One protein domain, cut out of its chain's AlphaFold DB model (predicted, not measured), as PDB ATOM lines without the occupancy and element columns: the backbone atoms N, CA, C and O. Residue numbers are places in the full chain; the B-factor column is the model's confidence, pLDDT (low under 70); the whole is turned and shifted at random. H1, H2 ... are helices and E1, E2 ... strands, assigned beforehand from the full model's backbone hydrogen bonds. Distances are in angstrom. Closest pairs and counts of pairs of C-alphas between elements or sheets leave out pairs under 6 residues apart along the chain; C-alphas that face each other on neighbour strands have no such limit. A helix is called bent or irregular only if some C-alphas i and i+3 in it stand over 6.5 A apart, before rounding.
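Overview. This is residues 95 to 142 of the 248 residues of an uncharacterized protein of Candidatus Eisenbacteria bacterium (UniProt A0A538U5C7). A small sheet of three antiparallel strands has the short helix H1 at one end, where E2 ends and E3 begins. Before the sheet, residues 95 to 107 make a long stretch with no named element, which runs past E1 and then folds back to lead into it. The printed part has 48 residues, with three named strands and one named helix in the order E1, E2, H1, E3 along the chain; the sheet's order is E1, E2, E3, and the class is mixed, helices and strands. The whole is compact, with a radius of gyration of the C-alphas of 10.9 A, and elongated, spanning 32 by 18 by 13 A.

Arrangement. The inner strand of the sheet is E2, residues 114 to 118. On one edge is E1, residues 108 to 111, which forms a hairpin with E2; they are antiparallel, with 154 degrees between their directions. N 109 and O 116 are within hydrogen-bond range at 2.9 A, as are N 116 and O 109 at 2.9 A. The other edge strand is E3, residues 135 to 140, antiparallel to E2 at 164 degrees. N 115 and O 139 are within hydrogen-bond range at 2.8 A, and N 136 and O 117 at 2.7 A. The helix H1, residues 122 to 130, is on the sheet but only grazes it, with its residues 124 to 129. The closest C-alphas of H1 and E2 are those of Trp 125 and Asn 118, 6.6 A apart. The closest C-alphas of H1 and E3 are those of Ala 128 and Cys 135, 7.4 A apart. In H1 every O i to N i+4 pair is within hydrogen-bond range.

Along the chain. E2 is 13.1 A from first to last C-alpha, with C-alpha 118 at (270.843, 276.059, 184.806). E1 is 10.1 A long and begins with C-alpha 108 at (271.599, 281.208, 188.222). H1, which is not bent, is 12.3 A long. E3, the longest strand with 6 residues, is 13.6 A long and ends with C-alpha 140 at (284.931, 281.846, 186.697).

Size, cuts and confidence. The two C-alphas farthest apart are those of Leu 96 and Ser 131, 32.9 A. The C-alphas of Trp 95 and Ser 142, the first and last printed residues, are 18.6 A apart. The printed part has no cut, and the links E1 to E2, E2 to H1 and H1 to E3 are tight. The C-alphas of residues 95 to 107 lie 5 to 19 A from the mean of the C-alphas. The mean pLDDT of the printed part is 94.7, and no printed residue is under 70.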
ATOM      1  N   TRP A  95     271.992 291.358 196.931       96.88
ATOM      2  CA  TRP A  95     272.450 292.750 196.969       96.88
ATOM      3  C   TRP A  95     273.805 292.928 197.651       96.88
ATOM      4  O   TRP A  95     274.630 293.706 197.186       96.88
ATOM      5  N   LEU A  96     274.077 292.139 198.695       96.44
ATOM      6  CA  LEU A  96     275.393 292.074 199.343       96.44
ATOM      7  C   LEU A  96     276.365 291.145 198.605       96.44
ATOM      8  O   LEU A  96     277.482 290.912 199.070       96.44
ATOM      9  N   ARG A  97     275.932 290.584 197.470       95.81
ATOM     10  CA  ARG A  97     276.712 289.705 196.602       95.81
ATOM     11  C   ARG A  97     277.374 288.550 197.361       95.81
ATOM     12  O   ARG A  97     278.568 288.269 197.217       95.81
ATOM     13  N   ARG A  98     276.589 287.898 198.214       95.94
ATOM     14  CA  ARG A  98     276.987 286.697 198.954       95.94
ATOM     15  C   ARG A  98     276.846 285.473 198.053       95.94
ATOM     16  O   ARG A  98     276.143 285.512 197.051       95.94
ATOM     17  N   ASP A  99     277.515 284.388 198.419       95.81
ATOM     18  CA  ASP A  99     277.423 283.141 197.667       95.81
ATOM     19  C   ASP A  99     276.015 282.522 197.804       95.81
ATOM     20  O   ASP A  99     275.438 282.493 198.896       95.81
ATOM     21  N   TYR A 100     275.474 281.995 196.706       96.25
ATOM     22  CA  TYR A 100     274.192 281.295 196.642       96.25
ATOM     23  C   TYR A 100     274.181 280.238 195.532       96.25
ATOM     24  O   TYR A 100     274.882 280.340 194.524       96.25
ATOM     25  N   LEU A 101     273.344 279.216 195.710       94.81
ATOM     26  CA  LEU A 101     273.151 278.146 194.733       94.81
ATOM     27  C   LEU A 101     271.893 278.404 193.901       94.81
ATOM     28  O   LEU A 101     270.834 278.709 194.452       94.81
ATOM     29  N   GLY A 102     272.005 278.242 192.583       94.00
ATOM     30  CA  GLY A 102     270.877 278.288 191.658       94.00
ATOM     31  C   GLY A 102     270.227 276.918 191.525       94.00
ATOM     32  O   GLY A 102     270.798 276.018 190.912       94.00
ATOM     33  N   LEU A 103     269.033 276.745 192.090       92.25
ATOM     34  CA  LEU A 103     268.288 275.487 192.032       92.25
ATOM     35  C   LEU A 103     267.034 275.646 191.171       92.25
ATOM     36  O   LEU A 103     266.302 276.620 191.317       92.25
ATOM     37  N   GLY A 104     266.774 274.663 190.311       94.94
ATOM     38  CA  GLY A 104     265.637 274.677 189.388       94.94
ATOM     39  C   GLY A 104     265.996 275.163 187.979       94.94
ATOM     40  O   GLY A 104     267.098 275.676 187.756       94.94
ATOM     41  N   PRO A 105     265.079 274.991 187.014       96.12
ATOM     42  CA  PRO A 105     265.274 275.466 185.648       96.12
ATOM     43  C   PRO A 105     265.454 276.987 185.626       96.12
ATOM     44  O   PRO A 105     264.851 277.703 186.423       96.12
ATOM     45  N   SER A 106     266.277 277.486 184.704       96.00
ATOM     46  CA  SER A 106     266.642 278.909 184.548       96.00
ATOM     47  C   SER A 106     267.383 279.561 185.726       96.00
ATOM     48  O   SER A 106     267.755 280.735 185.644       96.00
ATOM     49  N   ALA A 107     267.601 278.846 186.833       95.94
ATOM     50  CA  ALA A 107     268.246 279.416 188.005       95.94
ATOM     51  C   ALA A 107     269.725 279.705 187.736       95.94
ATOM     52  O   ALA A 107     270.437 278.895 187.143       95.94
ATOM     53  N   HIS A 108     270.187 280.853 188.220       96.12
ATOM     54  CA  HIS A 108     271.599 281.208 188.222       96.12
ATOM     55  C   HIS A 108     272.165 281.050 189.631       96.12
ATOM     56  O   HIS A 108     271.418 281.110 190.608       96.12
ATOM     57  N   GLY A 109     273.471 280.826 189.733       95.94
ATOM     58  CA  GLY A 109     274.192 280.674 190.992       95.94
ATOM     59  C   GLY A 109     275.520 281.420 190.975       95.94
ATOM     60  O   GLY A 109     276.149 281.551 189.926       95.94
ATOM     61  N   LEU A 110     275.964 281.857 192.151       96.50
ATOM     62  CA  LEU A 110     277.306 282.378 192.392       96.50
ATOM     63  C   LEU A 110     277.878 281.643 193.598       96.50
ATOM     64  O   LEU A 110     277.446 281.869 194.725       96.50
ATOM     65  N   TRP A 111     278.858 280.773 193.383       95.69
ATOM     66  CA  TRP A 111     279.461 280.003 194.467       95.69
ATOM     67  C   TRP A 111     280.976 280.014 194.347       95.69
ATOM     68  O   TRP A 111     281.527 279.545 193.352       95.69
ATOM     69  N   ARG A 112     281.667 280.549 195.361       94.12
ATOM     70  CA  ARG A 112     283.135 280.598 195.437       94.12
ATOM     71  C   ARG A 112     283.796 281.181 194.182       94.12
ATOM     72  O   ARG A 112     284.837 280.707 193.739       94.12
ATOM     73  N   GLY A 113     283.175 282.214 193.617       94.25
ATOM     74  CA  GLY A 113     283.648 282.890 192.409       94.25
ATOM     75  C   GLY A 113     283.400 282.143 191.098       94.25
ATOM     76  O   GLY A 113     283.946 282.529 190.070       94.25
ATOM     77  N   MET A 114     282.566 281.102 191.115       96.12
ATOM     78  CA  MET A 114     282.029 280.465 189.917       96.12
ATOM     79  C   MET A 114     280.589 280.928 189.702       96.12
ATOM     80  O   MET A 114     279.749 280.765 190.593       96.12
ATOM     81  N   ARG A 115     280.297 281.484 188.526       96.12
ATOM     82  CA  ARG A 115     278.928 281.749 188.086       96.12
ATOM     83  C   ARG A 115     278.408 280.530 187.357       96.12
ATOM     84  O   ARG A 115     279.127 279.934 186.565       96.12
ATOM     85  N   THR A 116     277.169 280.166 187.632       96.56
ATOM     86  CA  THR A 116     276.514 279.013 187.015       96.56
ATOM     87  C   THR A 116     275.139 279.407 186.513       96.56
ATOM     88  O   THR A 116     274.482 280.255 187.118       96.56
ATOM     89  N   GLY A 117     274.708 278.797 185.415       97.06
ATOM     90  CA  GLY A 117     273.357 278.926 184.883       97.06
ATOM     91  C   GLY A 117     272.784 277.546 184.609       97.06
ATOM     92  O   GLY A 117     273.425 276.726 183.958       97.06
ATOM     93  N   ASN A 118     271.589 277.272 185.116       96.81
ATOM     94  CA  ASN A 118     270.843 276.059 184.806       96.81
ATOM     95  C   ASN A 118     270.107 276.216 183.473       96.81
ATOM     96  O   ASN A 118     269.728 277.324 183.090       96.81
ATOM     97  N   HIS A 119     269.841 275.096 182.797       96.38
ATOM     98  CA  HIS A 119     269.079 275.116 181.549       96.38
ATOM     99  C   HIS A 119     267.737 275.834 181.720       96.38
ATOM    100  O   HIS A 119     267.001 275.593 182.680       96.38
ATOM    101  N   TYR A 120     267.405 276.690 180.750       94.75
ATOM    102  CA  TYR A 120     266.144 277.430 180.749       94.75
ATOM    103  C   TYR A 120     264.932 276.491 180.701       94.75
ATOM    104  O   TYR A 120     263.985 276.625 181.477       94.75
ATOM    105  N   ARG A 121     264.972 275.505 179.793       95.75
ATOM    106  CA  ARG A 121     263.866 274.568 179.602       95.75
ATOM    107  C   ARG A 121     263.849 273.492 180.684       95.75
ATOM    108  O   ARG A 121     264.871 272.864 180.960       95.75
ATOM    109  N   LEU A 122     262.662 273.241 181.235       95.31
ATOM    110  CA  LEU A 122     262.447 272.267 182.306       95.31
ATOM    111  C   LEU A 122     262.874 270.841 181.923       95.31
ATOM    112  O   LEU A 122     263.503 270.167 182.730       95.31
ATOM    113  N   ASP A 123     262.554 270.391 180.709       96.19
ATOM    114  CA  ASP A 123     262.899 269.054 180.206       96.19
ATOM    115  C   ASP A 123     264.416 268.855 180.099       96.19
ATOM    116  O   ASP A 123     264.950 267.845 180.559       96.19
ATOM    117  N   HIS A 124     265.121 269.852 179.563       95.38
ATOM    118  CA  HIS A 124     266.579 269.835 179.478       95.38
ATOM    119  C   HIS A 124     267.216 269.860 180.870       95.38
ATOM    120  O   HIS A 124     268.114 269.068 181.145       95.38
ATOM    121  N   TRP A 125     266.730 270.729 181.762       96.00
ATOM    122  CA  TRP A 125     267.228 270.811 183.133       96.00
ATOM    123  C   TRP A 125     267.033 269.499 183.900       96.00
ATOM    124  O   TRP A 125     267.969 269.032 184.542       96.00
ATOM    125  N   ALA A 126     265.856 268.875 183.799       94.88
ATOM    126  CA  ALA A 126     265.566 267.607 184.465       94.88
ATOM    127  C   ALA A 126     266.505 266.489 183.985       94.88
ATOM    128  O   ALA A 126     267.133 265.818 184.802       94.88
ATOM    129  N   HIS A 127     266.689 266.349 182.669       95.38
ATOM    130  CA  HIS A 127     267.614 265.360 182.109       95.38
ATOM    131  C   HIS A 127     269.078 265.620 182.515       95.38
ATOM    132  O   HIS A 127     269.840 264.705 182.848       95.38
ATOM    133  N   ALA A 128     269.489 266.887 182.508       93.75
ATOM    134  CA  ALA A 128     270.824 267.295 182.920       93.75
ATOM    135  C   ALA A 128     271.067 267.009 184.414       93.75
ATOM    136  O   ALA A 128     272.129 266.512 184.788       93.75
ATOM    137  N   LEU A 129     270.062 267.239 185.264       93.69
ATOM    138  CA  LEU A 129     270.102 266.916 186.689       93.69
ATOM    139  C   LEU A 129     270.250 265.406 186.929       93.69
ATOM    140  O   LEU A 129     271.140 265.000 187.674       93.69
ATOM    141  N   GLU A 130     269.440 264.578 186.266       95.00
ATOM    142  CA  GLU A 130     269.496 263.110 186.377       95.00
ATOM    143  C   GLU A 130     270.837 262.528 185.906       95.00
ATOM    144  O   GLU A 130     271.287 261.499 186.409       95.00
ATOM    145  N   SER A 131     271.516 263.209 184.978       93.88
ATOM    146  CA  SER A 131     272.853 262.834 184.499       93.88
ATOM    147  C   SER A 131     274.012 263.459 185.292       93.88
ATOM    148  O   SER A 131     275.173 263.298 184.906       93.88
ATOM    149  N   GLY A 132     273.729 264.158 186.400       90.12
ATOM    150  CA  GLY A 132     274.737 264.758 187.281       90.12
ATOM    151  C   GLY A 132     275.393 266.035 186.737       90.12
ATOM    152  O   GLY A 132     276.471 266.408 187.194       90.12
ATOM    153  N   ARG A 133     274.769 266.707 185.761       86.25
ATOM    154  CA  ARG A 133     275.269 267.922 185.091       86.25
ATOM    155  C   ARG A 133     274.205 269.022 185.026       86.25
ATOM    156  O   ARG A 133     273.912 269.531 183.958       86.25
ATOM    157  N   ALA A 134     273.608 269.388 186.157       79.19
ATOM    158  CA  ALA A 134     272.452 270.297 186.187       79.19
ATOM    159  C   ALA A 134     272.691 271.706 185.583       79.19
ATOM    160  O   ALA A 134     271.725 272.363 185.188       79.19
ATOM    161  N   CYS A 135     273.947 272.166 185.522       90.69
ATOM    162  CA  CYS A 135     274.310 273.477 184.983       90.69
ATOM    163  C   CYS A 135     274.593 273.409 183.474       90.69
ATOM    164  O   CYS A 135     275.371 272.572 183.020       90.69
ATOM    165  N   ASP A 136     274.010 274.347 182.734       94.56
ATOM    166  CA  ASP A 136     274.250 274.613 181.312       94.56
ATOM    167  C   ASP A 136     275.562 275.385 181.115       94.56
ATOM    168  O   ASP A 136     276.399 275.052 180.277       94.56
ATOM    169  N   THR A 137     275.777 276.401 181.955       95.50
ATOM    170  CA  THR A 137     276.967 277.253 181.918       95.50
ATOM    171  C   THR A 137     277.675 277.273 183.265       95.50
ATOM    172  O   THR A 137     277.052 277.196 184.329       95.50
ATOM    173  N   ALA A 138     279.001 277.388 183.211       95.12
ATOM    174  CA  ALA A 138     279.855 277.627 184.362       95.12
ATOM    175  C   ALA A 138     281.036 278.508 183.931       95.12
ATOM    176  O   ALA A 138     281.802 278.121 183.049       95.12
ATOM    177  N   GLU A 139     281.180 279.683 184.539       95.44
ATOM    178  CA  GLU A 139     282.249 280.633 184.223       95.44
ATOM    179  C   GLU A 139     282.905 281.189 185.499       95.44
ATOM    180  O   GLU A 139     282.208 281.605 186.434       95.44
ATOM    181  N   PRO A 140     284.250 281.201 185.588       96.56
ATOM    182  CA  PRO A 140     284.931 281.846 186.697       96.56
ATOM    183  C   PRO A 140     284.806 283.366 186.573       96.56
ATOM    184  O   PRO A 140     284.945 283.935 185.491       96.56
ATOM    185  N   GLU A 141     284.597 284.045 187.694       94.12
ATOM    186  CA  GLU A 141     284.595 285.504 187.710       94.12
ATOM    187  C   GLU A 141     286.022 286.070 187.600       94.12
ATOM    188  O   GLU A 141     286.984 285.548 188.168       94.12
ATOM    189  N   SER A 142     286.149 287.204 186.918       95.31
ATOM    190  CA  SER A 142     287.349 288.039 186.970       95.31
ATOM    191  C   SER A 142     287.250 289.063 188.105       95.31
ATOM    192  O   SER A 142     286.154 289.404 188.554       95.31
TER     193      SER A 142